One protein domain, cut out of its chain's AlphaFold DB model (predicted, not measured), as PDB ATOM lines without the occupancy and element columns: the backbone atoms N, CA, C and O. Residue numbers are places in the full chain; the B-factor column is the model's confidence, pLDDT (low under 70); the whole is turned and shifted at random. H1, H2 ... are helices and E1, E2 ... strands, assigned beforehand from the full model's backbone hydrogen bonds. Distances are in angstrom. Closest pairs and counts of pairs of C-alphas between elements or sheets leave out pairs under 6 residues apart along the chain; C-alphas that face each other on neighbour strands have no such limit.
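What this domain is: This is residues 494 to 560 and 578 to 599 of the 774 residues of the protein "(diamondback moth) hypothetical protein" of Plutella xylostella (UniProt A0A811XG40). A strongly twisted sheet of three strands, E3, E4 and E5, makes a wall with two helices, H1 and H2, over one face, while the other face is bare; the helices meet as a V near the end of H1 and the start of H2. A small hairpin of short strands, E1 and E2, sits past the far end of H2, at one end of the long axis. The printed part has 89 residues, with two named helices and then five named strands along the chain in the order H1, H2, E1, E2, E3, E4, E5. The larger sheet has the order E3, E4, E5 and the smaller E1, E2, both antiparallel, and the class is mixed, helices and strands. The whole is compact, with a radius of gyration of the C-alphas of 13.2 A, yet elongated in outline, spanning 43 by 24 by 19 A.

How they stand to each other: In the larger sheet E4, residues 579 to 587, is the inner strand between the edge strands E3, residues 550 to 557, and E5, residues 590 to 598. E3 and E4 are antiparallel at 152 degrees, with N 553 and O 583 2.9 A apart, within hydrogen-bond range. E4 and E5 form a hairpin at 155 degrees, with N 582 and O 596 within hydrogen-bond range at 2.9 A. H1, residues 494 to 504, and H2, residues 513 to 525, are on the same face of this sheet, an arrangement of two layers, helices on one face of a sheet. H2 has a height over the sheet of 9.5 A and lies over E5, slantwise to the strands at 36 degrees on the local plane; its closest C-alphas to E5 are those of Ile 523 and Gly 594, 5.6 A. H1, at a height of 9.7 A, only just lies over E3 and E4, with 3 of its C-alphas falling on each, and runs along the strands at 18 degrees to E3 on the local plane. H2 touches H1 with residues 513 to 517 alone, opposite ways at a steep tilt of 65 degrees; the closest C-alphas, of Trp 501 and Cys 513, are 6.1 A apart. E1, residues 529 to 531, and E2, residues 537 to 539, form an antiparallel hairpin at 150 degrees, with N 530 and O 538 within hydrogen-bond range at 2.8 A. The closest C-alphas of H2 and E1, those of Leu 524 and Ile 530, are 6.6 A apart, and H2 and E2 are near each other. E1 is apart from E3, E4 and E5. Every O i to N i+4 pair is within hydrogen-bond range in H2, and 6 of 7 in H1.

Where its parts are: E4 measures 24.2 A from first to last C-alpha, E5 23.6 A and E3 21.7 A; H2 measures 18.1 A and H1 15.1 A, while E1 and E2 measure 6.8 A each. H1 begins at C-alpha 494 (252.929, 263.896, 152.011), and E5 ends at C-alpha 598 (248.833, 278.702, 166.281).

The domain as a whole: The two farthest C-alphas, of Asp 534 and Pro 560, are 43.9 A apart. Residues 561 to 577 are not printed, and C-alphas 560 and 578 are 6.9 A apart across this cut. Of the links printed whole, none is long. The mean pLDDT of the printed part is 92.7, with residues 559 to 560 under 70.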
ATOM      1  N   ASN A 494     254.368 263.988 151.747       95.00
ATOM      2  CA  ASN A 494     252.929 263.896 152.011       95.00
ATOM      3  C   ASN A 494     252.589 262.966 153.196       95.00
ATOM      4  O   ASN A 494     251.757 263.318 154.031       95.00
ATOM      5  N   GLU A 495     253.251 261.812 153.320       96.00
ATOM      6  CA  GLU A 495     253.042 260.892 154.447       96.00
ATOM      7  C   GLU A 495     253.584 261.461 155.761       96.00
ATOM      8  O   GLU A 495     252.985 261.270 156.824       96.00
ATOM      9  N   TRP A 496     254.712 262.178 155.702       96.31
ATOM     10  CA  TRP A 496     255.251 262.886 156.862       96.31
ATOM     11  C   TRP A 496     254.300 264.003 157.312       96.31
ATOM     12  O   TRP A 496     253.968 264.065 158.496       96.31
ATOM     13  N   ILE A 497     253.784 264.811 156.379       97.12
ATOM     14  CA  ILE A 497     252.794 265.865 156.642       97.12
ATOM     15  C   ILE A 497     251.535 265.296 157.294       97.12
ATOM     16  O   ILE A 497     251.124 265.809 158.329       97.12
ATOM     17  N   GLU A 498     250.961 264.213 156.767       96.06
ATOM     18  CA  GLU A 498     249.774 263.576 157.358       96.06
ATOM     19  C   GLU A 498     250.033 263.040 158.777       96.06
ATOM     20  O   GLU A 498     249.166 263.121 159.655       96.06
ATOM     21  N   ARG A 499     251.242 262.528 159.051       95.56
ATOM     22  CA  ARG A 499     251.645 262.121 160.409       95.56
ATOM     23  C   ARG A 499     251.771 263.320 161.348       95.56
ATOM     24  O   ARG A 499     251.231 263.258 162.452       95.56
ATOM     25  N   GLN A 500     252.417 264.408 160.923       95.62
ATOM     26  CA  GLN A 500     252.519 265.631 161.730       95.62
ATOM     27  C   GLN A 500     251.145 266.278 161.953       95.62
ATOM     28  O   GLN A 500     250.808 266.651 163.076       95.62
ATOM     29  N   TRP A 501     250.301 266.327 160.922       95.62
ATOM     30  CA  TRP A 501     248.955 266.883 160.999       95.62
ATOM     31  C   TRP A 501     248.079 266.152 162.024       95.62
ATOM     32  O   TRP A 501     247.394 266.792 162.827       95.62
ATOM     33  N   LYS A 502     248.158 264.815 162.090       94.62
ATOM     34  CA  LYS A 502     247.458 264.015 163.114       94.62
ATOM     35  C   LYS A 502     247.856 264.372 164.553       94.62
ATOM     36  O   LYS A 502     247.027 264.196 165.444       94.62
ATOM     37  N   LEU A 503     249.064 264.898 164.777       90.81
ATOM     38  CA  LEU A 503     249.523 265.386 166.084       90.81
ATOM     39  C   LEU A 503     249.035 266.819 166.387       90.81
ATOM     40  O   LEU A 503     248.782 267.139 167.547       90.81
ATOM     41  N   ILE A 504     248.874 267.671 165.365       91.62
ATOM     42  CA  ILE A 504     248.492 269.093 165.512       91.62
ATOM     43  C   ILE A 504     246.977 269.313 165.518       91.62
ATOM     44  O   ILE A 504     246.495 270.206 166.209       91.62
ATOM     45  N   ARG A 505     246.189 268.511 164.795       92.44
ATOM     46  CA  ARG A 505     244.733 268.731 164.638       92.44
ATOM     47  C   ARG A 505     243.940 268.781 165.957       92.44
ATOM     48  O   ARG A 505     242.810 269.251 165.986       92.44
ATOM     49  N   ASN A 506     244.523 268.279 167.048       87.56
ATOM     50  CA  ASN A 506     243.944 268.330 168.390       87.56
ATOM     51  C   ASN A 506     244.253 269.652 169.132       87.56
ATOM     52  O   ASN A 506     243.576 269.961 170.110       87.56
ATOM     53  N   THR A 507     245.271 270.411 168.706       84.19
ATOM     54  CA  THR A 507     245.717 271.678 169.322       84.19
ATOM     55  C   THR A 507     245.276 272.923 168.549       84.19
ATOM     56  O   THR A 507     245.205 273.994 169.148       84.19
ATOM     57  N   SER A 508     244.928 272.793 167.262       82.81
ATOM     58  CA  SER A 508     244.301 273.847 166.453       82.81
ATOM     59  C   SER A 508     243.070 273.311 165.729       82.81
ATOM     60  O   SER A 508     243.182 272.372 164.942       82.81
ATOM     61  N   ARG A 509     241.905 273.931 165.959       84.75
ATOM     62  CA  ARG A 509     240.672 273.652 165.195       84.75
ATOM     63  C   ARG A 509     240.554 274.485 163.919       84.75
ATOM     64  O   ARG A 509     239.737 274.172 163.060       84.75
ATOM     65  N   THR A 510     241.322 275.568 163.831       86.94
ATOM     66  CA  THR A 510     241.252 276.577 162.766       86.94
ATOM     67  C   THR A 510     242.186 276.282 161.596       86.94
ATOM     68  O   THR A 510     241.892 276.669 160.467       86.94
ATOM     69  N   LEU A 511     243.299 275.586 161.837       91.06
ATOM     70  CA  LEU A 511     244.201 275.143 160.780       91.06
ATOM     71  C   LEU A 511     243.604 273.923 160.050       91.06
ATOM     72  O   LEU A 511     242.961 273.074 160.662       91.06
ATOM     73  N   THR A 512     243.816 273.815 158.738       94.50
ATOM     74  CA  THR A 512     243.464 272.615 157.950       94.50
ATOM     75  C   THR A 512     244.731 271.859 157.552       94.50
ATOM     76  O   THR A 512     245.800 272.469 157.513       94.50
ATOM     77  N   CYS A 513     244.638 270.571 157.185       94.81
ATOM     78  CA  CYS A 513     245.807 269.825 156.688       94.81
ATOM     79  C   CYS A 513     246.463 270.532 155.491       94.81
ATOM     80  O   CYS A 513     247.680 270.686 155.446       94.81
ATOM     81  N   HIS A 514     245.653 271.046 154.559       95.81
ATOM     82  CA  HIS A 514     246.143 271.780 153.395       95.81
ATOM     83  C   HIS A 514     246.844 273.091 153.791       95.81
ATOM     84  O   HIS A 514     247.963 273.342 153.356       95.81
ATOM     85  N   SER A 515     246.241 273.894 154.674       95.44
ATOM     86  CA  SER A 515     246.862 275.131 155.176       95.44
ATOM     87  C   SER A 515     248.153 274.856 155.953       95.44
ATOM     88  O   SER A 515     249.127 275.588 155.800       95.44
ATOM     89  N   PHE A 516     248.184 273.793 156.763       95.75
ATOM     90  CA  PHE A 516     249.385 273.343 157.461       95.75
ATOM     91  C   PHE A 516     250.481 272.929 156.472       95.75
ATOM     92  O   PHE A 516     251.607 273.407 156.587       95.75
ATOM     93  N   LYS A 517     250.142 272.115 155.462       97.06
ATOM     94  CA  LYS A 517     251.065 271.694 154.403       97.06
ATOM     95  C   LYS A 517     251.699 272.896 153.697       97.06
ATOM     96  O   LYS A 517     252.922 272.968 153.650       97.06
ATOM     97  N   VAL A 518     250.896 273.866 153.256       97.06
ATOM     98  CA  VAL A 518     251.381 275.088 152.584       97.06
ATOM     99  C   VAL A 518     252.315 275.911 153.485       97.06
ATOM    100  O   VAL A 518     253.310 276.453 153.007       97.06
ATOM    101  N   LEU A 519     252.046 275.988 154.794       97.12
ATOM    102  CA  LEU A 519     252.943 276.661 155.745       97.12
ATOM    103  C   LEU A 519     254.278 275.920 155.915       97.12
ATOM    104  O   LEU A 519     255.321 276.570 155.975       97.12
ATOM    105  N   VAL A 520     254.267 274.583 155.962       97.31
ATOM    106  CA  VAL A 520     255.503 273.784 156.004       97.31
ATOM    107  C   VAL A 520     256.288 273.934 154.702       97.31
ATOM    108  O   VAL A 520     257.481 274.215 154.757       97.31
ATOM    109  N   GLU A 521     255.640 273.783 153.544       97.50
ATOM    110  CA  GLU A 521     256.272 273.935 152.225       97.50
ATOM    111  C   GLU A 521     256.926 275.306 152.078       97.50
ATOM    112  O   GLU A 521     258.071 275.387 151.637       97.50
ATOM    113  N   LYS A 522     256.254 276.371 152.533       97.69
ATOM    114  CA  LYS A 522     256.846 277.708 152.565       97.69
ATOM    115  C   LYS A 522     258.087 277.767 153.464       97.69
ATOM    116  O   LYS A 522     259.119 278.242 153.016       97.69
ATOM    117  N   ILE A 523     258.021 277.255 154.698       97.81
ATOM    118  CA  ILE A 523     259.174 277.247 155.621       97.81
ATOM    119  C   ILE A 523     260.363 276.465 155.039       97.81
ATOM    120  O   ILE A 523     261.513 276.867 155.227       97.81
ATOM    121  N   LEU A 524     260.106 275.360 154.338       97.56
ATOM    122  CA  LEU A 524     261.143 274.587 153.656       97.56
ATOM    123  C   LEU A 524     261.739 275.377 152.480       97.56
ATOM    124  O   LEU A 524     262.961 275.513 152.410       97.56
ATOM    125  N   LEU A 525     260.900 275.983 151.635       97.50
ATOM    126  CA  LEU A 525     261.325 276.796 150.493       97.50
ATOM    127  C   LEU A 525     262.141 278.029 150.922       97.50
ATOM    128  O   LEU A 525     263.206 278.272 150.358       97.50
ATOM    129  N   ASP A 526     261.704 278.738 151.968       97.44
ATOM    130  CA  ASP A 526     262.417 279.872 152.584       97.44
ATOM    131  C   ASP A 526     263.798 279.449 153.158       97.44
ATOM    132  O   ASP A 526     264.659 280.285 153.431       97.44
ATOM    133  N   ASN A 527     264.038 278.140 153.324       97.12
ATOM    134  CA  ASN A 527     265.317 277.543 153.729       97.12
ATOM    135  C   ASN A 527     266.073 276.847 152.585       97.12
ATOM    136  O   ASN A 527     267.042 276.133 152.857       97.12
ATOM    137  N   TYR A 528     265.660 277.058 151.333       97.44
ATOM    138  CA  TYR A 528     266.200 276.391 150.145       97.44
ATOM    139  C   TYR A 528     266.082 274.856 150.197       97.44
ATOM    140  O   TYR A 528     266.969 274.141 149.731       97.44
ATOM    141  N   ILE A 529     264.994 274.345 150.780       97.31
ATOM    142  CA  ILE A 529     264.596 272.935 150.721       97.31
ATOM    143  C   ILE A 529     263.344 272.852 149.844       97.31
ATOM    144  O   ILE A 529     262.255 273.260 150.244       97.31
ATOM    145  N   ILE A 530     263.514 272.346 148.629       97.25
ATOM    146  CA  ILE A 530     262.473 272.266 147.602       97.25
ATOM    147  C   ILE A 530     261.792 270.897 147.686       97.25
ATOM    148  O   ILE A 530     262.457 269.875 147.852       97.25
ATOM    149  N   LEU A 531     260.466 270.871 147.557       97.19
ATOM    150  CA  LEU A 531     259.703 269.642 147.349       97.19
ATOM    151  C   LEU A 531     259.708 269.294 145.853       97.19
ATOM    152  O   LEU A 531     259.218 270.080 145.046       97.19
ATOM    153  N   ALA A 532     260.254 268.135 145.496       96.31
ATOM    154  CA  ALA A 532     260.213 267.603 144.136       96.31
ATOM    155  C   ALA A 532     258.859 266.930 143.825       96.31
ATOM    156  O   ALA A 532     258.116 266.556 144.734       96.31
ATOM    157  N   ASP A 533     258.550 266.745 142.537       94.12
ATOM    158  CA  ASP A 533     257.266 266.187 142.065       94.12
ATOM    159  C   ASP A 533     257.009 264.739 142.528       94.12
ATOM    160  O   ASP A 533     255.861 264.317 142.678       94.12
ATOM    161  N   ASP A 534     258.073 263.977 142.790       93.25
ATOM    162  CA  ASP A 534     258.027 262.631 143.377       93.25
ATOM    163  C   ASP A 534     257.824 262.636 144.908       93.25
ATOM    164  O   ASP A 534     257.622 261.588 145.529       93.25
ATOM    165  N   GLY A 535     257.819 263.821 145.519       94.00
ATOM    166  CA  GLY A 535     257.588 264.048 146.937       94.00
ATOM    167  C   GLY A 535     258.823 263.886 147.829       94.00
ATOM    168  O   GLY A 535     258.660 263.849 149.057       94.00
ATOM    169  N   TYR A 536     260.032 263.804 147.260       95.81
ATOM    170  CA  TYR A 536     261.272 263.971 148.023       95.81
ATOM    171  C   TYR A 536     261.575 265.450 148.295       95.81
ATOM    172  O   TYR A 536     261.165 266.346 147.561       95.81
ATOM    173  N   LEU A 537     262.319 265.706 149.370       96.62
ATOM    174  CA  LEU A 537     262.847 267.029 149.692       96.62
ATOM    175  C   LEU A 537     264.291 267.124 149.209       96.62
ATOM    176  O   LEU A 537     265.070 266.207 149.454       96.62
ATOM    177  N   ILE A 538     264.658 268.226 148.561       96.06
ATOM    178  CA  ILE A 538     265.993 268.461 148.003       96.06
ATOM    179  C   ILE A 538     266.516 269.791 148.548       96.06
ATOM    180  O   ILE A 538     265.856 270.816 148.390       96.06
ATOM    181  N   ASP A 539     267.677 269.791 149.208       96.44
ATOM    182  CA  ASP A 539     268.305 271.033 149.683       96.44
ATOM    183  C   ASP A 539     269.076 271.779 148.575       96.44
ATOM    184  O   ASP A 539     269.282 271.268 147.473       96.44
ATOM    185  N   ALA A 540     269.551 272.989 148.884       95.25
ATOM    186  CA  ALA A 540     270.340 273.833 147.981       95.25
ATOM    187  C   ALA A 540     271.586 273.159 147.369       95.25
ATOM    188  O   ALA A 540     272.098 273.641 146.362       95.25
ATOM    189  N   SER A 541     272.096 272.071 147.962       95.56
ATOM    190  CA  SER A 541     273.235 271.310 147.428       95.56
ATOM    191  C   SER A 541     272.825 270.195 146.455       95.56
ATOM    192  O   SER A 541     273.684 269.468 145.959       95.56
ATOM    193  N   GLY A 542     271.524 270.038 146.185       95.25
ATOM    194  CA  GLY A 542     270.973 268.929 145.401       95.25
ATOM    195  C   GLY A 542     270.867 267.619 146.188       95.25
ATOM    196  O   GLY A 542     270.579 266.572 145.607       95.25
ATOM    197  N   ARG A 543     271.104 267.641 147.508       95.00
ATOM    198  CA  ARG A 543     271.025 266.458 148.371       95.00
ATOM    199  C   ARG A 543     269.575 266.200 148.773       95.00
ATOM    200  O   ARG A 543     268.889 267.101 149.252       95.00
ATOM    201  N   VAL A 544     269.142 264.945 148.651       94.62
ATOM    202  CA  VAL A 544     267.849 264.495 149.180       94.62
ATOM    203  C   VAL A 544     267.878 264.559 150.709       94.62
ATOM    204  O   VAL A 544     268.655 263.847 151.346       94.62
ATOM    205  N   VAL A 545     267.029 265.403 151.289       95.00
ATOM    206  CA  VAL A 545     266.818 265.519 152.736       95.00
ATOM    207  C   VAL A 545     265.776 264.489 153.150       95.00
ATOM    208  O   VAL A 545     264.621 264.540 152.717       95.00
ATOM    209  N   GLY A 546     266.157 263.547 154.011       94.19
ATOM    210  CA  GLY A 546     265.192 262.593 154.545       94.19
ATOM    211  C   GLY A 546     264.141 263.295 155.409       94.19
ATOM    212  O   GLY A 546     264.474 264.112 156.263       94.19
ATOM    213  N   THR A 547     262.854 262.965 155.276       95.00
ATOM    214  CA  THR A 547     261.812 263.545 156.154       95.00
ATOM    215  C   THR A 547     261.973 263.123 157.624       95.00
ATOM    216  O   THR A 547     261.468 263.780 158.529       95.00
ATOM    217  N   ASN A 548     262.747 262.067 157.891       93.75
ATOM    218  CA  ASN A 548     263.238 261.677 159.216       93.75
ATOM    219  C   ASN A 548     264.307 262.632 159.793       93.75
ATOM    220  O   ASN A 548     264.581 262.573 160.996       93.75
ATOM    221  N   GLU A 549     264.908 263.491 158.967       95.38
ATOM    222  CA  GLU A 549     265.751 264.611 159.392       95.38
ATOM    223  C   GLU A 549     264.914 265.825 159.808       95.38
ATOM    224  O   GLU A 549     265.389 266.621 160.612       95.38
ATOM    225  N   LEU A 550     263.662 265.949 159.347       96.81
ATOM    226  CA  LEU A 550     262.749 266.988 159.817       96.81
ATOM    227  C   LEU A 550     262.129 266.613 161.171       96.81
ATOM    228  O   LEU A 550     261.434 265.603 161.319       96.81
ATOM    229  N   ILE A 551     262.340 267.476 162.161       96.19
ATOM    230  CA  ILE A 551     261.627 267.487 163.437       96.19
ATOM    231  C   ILE A 551     260.585 268.600 163.394       96.19
ATOM    232  O   ILE A 551     260.858 269.714 162.948       96.19
ATOM    233  N   MET A 552     259.411 268.311 163.943       96.38
ATOM    234  CA  MET A 552     258.445 269.324 164.328       96.38
ATOM    235  C   MET A 552     258.197 269.220 165.836       96.38
ATOM    236  O   MET A 552     257.813 268.159 166.327       96.38
ATOM    237  N   SER A 553     258.419 270.313 166.567       95.31
ATOM    238  CA  SER A 553     258.325 270.359 168.033       95.31
ATOM    239  C   SER A 553     257.366 271.464 168.481       95.31
ATOM    240  O   SER A 553     257.519 272.594 168.024       95.31
ATOM    241  N   PRO A 554     256.400 271.198 169.378       93.50
ATOM    242  CA  PRO A 554     255.558 272.252 169.935       93.50
ATOM    243  C   PRO A 554     256.390 273.217 170.787       93.50
ATOM    244  O   PRO A 554     257.327 272.803 171.471       93.50
ATOM    245  N   PHE A 555     256.012 274.492 170.792       91.69
ATOM    246  CA  PHE A 555     256.586 275.504 171.675       91.69
ATOM    247  C   PHE A 555     255.520 276.478 172.185       91.69
ATOM    248  O   PHE A 555     254.443 276.633 171.602       91.69
ATOM    249  N   SER A 556     255.835 277.139 173.297       87.56
ATOM    250  CA  SER A 556     255.026 278.203 173.884       87.56
ATOM    251  C   SER A 556     255.934 279.288 174.450       87.56
ATOM    252  O   SER A 556     256.761 278.990 175.312       87.56
ATOM    253  N   ILE A 557     255.773 280.523 173.980       83.00
ATOM    254  CA  ILE A 557     256.472 281.704 174.498       83.00
ATOM    255  C   ILE A 557     255.528 282.460 175.441       83.00
ATOM    256  O   ILE A 557     254.334 282.604 175.166       83.00
ATOM    257  N   GLY A 558     256.088 282.923 176.560       75.38
ATOM    258  CA  GLY A 558     255.357 283.467 177.702       75.38
ATOM    259  C   GLY A 558     255.046 282.396 178.752       75.38
ATOM    260  O   GLY A 558     254.817 281.230 178.432       75.38
ATOM    261  N   GLN A 559     255.031 282.794 180.024       56.09
ATOM    262  CA  GLN A 559     254.394 282.007 181.081       56.09
ATOM    263  C   GLN A 559     252.947 282.489 181.249       56.09
ATOM    264  O   GLN A 559     252.709 283.695 181.152       56.09
ATOM    265  N   PRO A 560     251.977 281.603 181.549       56.47
ATOM    266  CA  PRO A 560     250.713 282.054 182.110       56.47
ATOM    267  C   PRO A 560     251.024 282.713 183.456       56.47
ATOM    268  O   PRO A 560     251.405 282.031 184.410       56.47
ATOM    269  N   LEU A 578     249.768 283.901 175.414       70.06
ATOM    270  CA  LEU A 578     250.650 282.752 175.230       70.06
ATOM    271  C   LEU A 578     250.797 282.451 173.737       70.06
ATOM    272  O   LEU A 578     249.893 281.877 173.122       70.06
ATOM    273  N   PHE A 579     251.942 282.809 173.164       81.88
ATOM    274  CA  PHE A 579     252.236 282.527 171.769       81.88
ATOM    275  C   PHE A 579     252.593 281.049 171.651       81.88
ATOM    276  O   PHE A 579     253.683 280.623 172.037       81.88
ATOM    277  N   LYS A 580     251.639 280.250 171.172       88.94
ATOM    278  CA  LYS A 580     251.796 278.810 170.958       88.94
ATOM    279  C   LYS A 580     252.055 278.533 169.485       88.94
ATOM    280  O   LYS A 580     251.573 279.248 168.607       88.94
ATOM    281  N   GLY A 581     252.803 277.475 169.207       93.75
ATOM    282  CA  GLY A 581     253.103 277.085 167.838       93.75
ATOM    283  C   GLY A 581     253.914 275.802 167.749       93.75
ATOM    284  O   GLY A 581     254.097 275.094 168.741       93.75
ATOM    285  N   TYR A 582     254.424 275.533 166.552       95.50
ATOM    286  CA  TYR A 582     255.361 274.448 166.275       95.50
ATOM    287  C   TYR A 582     256.625 274.987 165.596       95.50
ATOM    288  O   TYR A 582     256.542 275.758 164.641       95.50
ATOM    289  N   ILE A 583     257.792 274.591 166.099       96.12
ATOM    290  CA  ILE A 583     259.097 274.818 165.473       96.12
ATOM    291  C   ILE A 583     259.332 273.681 164.484       96.12
ATOM    292  O   ILE A 583     259.180 272.516 164.855       96.12
ATOM    293  N   ILE A 584     259.741 274.007 163.262       96.81
ATOM    294  CA  ILE A 584     260.272 273.044 162.296       96.81
ATOM    295  C   ILE A 584     261.794 273.168 162.308       96.81
ATOM    296  O   ILE A 584     262.327 274.271 162.164       96.81
ATOM    297  N   SER A 585     262.500 272.055 162.473       96.94
ATOM    298  CA  SER A 585     263.963 272.010 162.461       96.94
ATOM    299  C   SER A 585     264.499 270.819 161.667       96.94
ATOM    300  O   SER A 585     263.858 269.775 161.581       96.94
ATOM    301  N   SER A 586     265.692 270.972 161.093       96.19
ATOM    302  CA  SER A 586     266.484 269.853 160.578       96.19
ATOM    303  C   SER A 586     267.359 269.267 161.687       96.19
ATOM    304  O   SER A 586     267.824 269.995 162.569       96.19
ATOM    305  N   ARG A 587     267.600 267.953 161.630       92.75
ATOM    306  CA  ARG A 587     268.573 267.221 162.456       92.75
ATOM    307  C   ARG A 587     270.001 267.328 161.927       92.75
ATOM    308  O   ARG A 587     270.920 267.293 162.739       92.75
ATOM    309  N   PHE A 588     270.199 267.412 160.609       87.81
ATOM    310  CA  PHE A 588     271.517 267.251 159.980       87.81
ATOM    311  C   PHE A 588     271.733 268.203 158.778       87.81
ATOM    312  O   PHE A 588     271.378 267.876 157.642       87.81
ATOM    313  N   PRO A 589     272.366 269.374 158.993       88.50
ATOM    314  CA  PRO A 589     272.837 269.910 160.277       88.50
ATOM    315  C   PRO A 589     271.680 270.361 161.195       88.50
ATOM    316  O   PRO A 589     270.625 270.746 160.687       88.50
ATOM    317  N   PRO A 590     271.865 270.372 162.533       91.75
ATOM    318  CA  PRO A 590     270.887 270.931 163.464       91.75
ATOM    319  C   PRO A 590     270.595 272.406 163.152       91.75
ATOM    320  O   PRO A 590     271.449 273.268 163.358       91.75
ATOM    321  N   LYS A 591     269.394 272.706 162.647       95.69
ATOM    322  CA  LYS A 591     268.995 274.068 162.249       95.69
ATOM    323  C   LYS A 591     267.497 274.272 162.461       95.69
ATOM    324  O   LYS A 591     266.707 273.443 162.021       95.69
ATOM    325  N   ILE A 592     267.090 275.385 163.074       96.88
ATOM    326  CA  ILE A 592     265.689 275.831 163.030       96.88
ATOM    327  C   ILE A 592     265.404 276.340 161.616       96.88
ATOM    328  O   ILE A 592     266.112 277.214 161.119       96.88
ATOM    329  N   LEU A 593     264.387 275.772 160.973       97.25
ATOM    330  CA  LEU A 593     263.941 276.168 159.640       97.25
ATOM    331  C   LEU A 593     262.874 277.263 159.754       97.25
ATOM    332  O   LEU A 593     262.958 278.285 159.083       97.25
ATOM    333  N   GLY A 594     261.906 277.109 160.657       97.19
ATOM    334  CA  GLY A 594     260.900 278.146 160.877       97.19
ATOM    335  C   GLY A 594     259.873 277.798 161.942       97.19
ATOM    336  O   GLY A 594     259.979 276.785 162.635       97.19
ATOM    337  N   PHE A 595     258.865 278.659 162.059       96.44
ATOM    338  CA  PHE A 595     257.848 278.604 163.103       96.44
ATOM    339  C   PHE A 595     256.448 278.677 162.492       96.44
ATOM    340  O   PHE A 595     256.152 279.570 161.700       96.44
ATOM    341  N   ILE A 596     255.561 277.779 162.916       95.12
ATOM    342  CA  ILE A 596     254.126 277.842 162.633       95.12
ATOM    343  C   ILE A 596     253.433 278.346 163.895       95.12
ATOM    344  O   ILE A 596     253.350 277.626 164.890       95.12
ATOM    345  N   SER A 597     252.945 279.587 163.859       92.19
ATOM    346  CA  SER A 597     252.098 280.131 164.924       92.19
ATOM    347  C   SER A 597     250.727 279.459 164.904       92.19
ATOM    348  O   SER A 597     250.121 279.296 163.844       92.19
ATOM    349  N   ILE A 598     250.218 279.113 166.083       88.06
ATOM    350  CA  ILE A 598     248.833 278.702 166.281       88.06
ATOM    351  C   ILE A 598     248.205 279.704 167.233       88.06
ATOM    352  O   ILE A 598     248.520 279.738 168.426       88.06
ATOM    353  N   LYS A 599     247.272 280.500 166.706       80.19
ATOM    354  CA  LYS A 599     246.379 281.277 167.560       80.19
ATOM    355  C   LYS A 599     245.586 280.291 168.427       80.19
ATOM    356  O   LYS A 599     244.963 279.391 167.858       80.19
TER     357      LYS A 599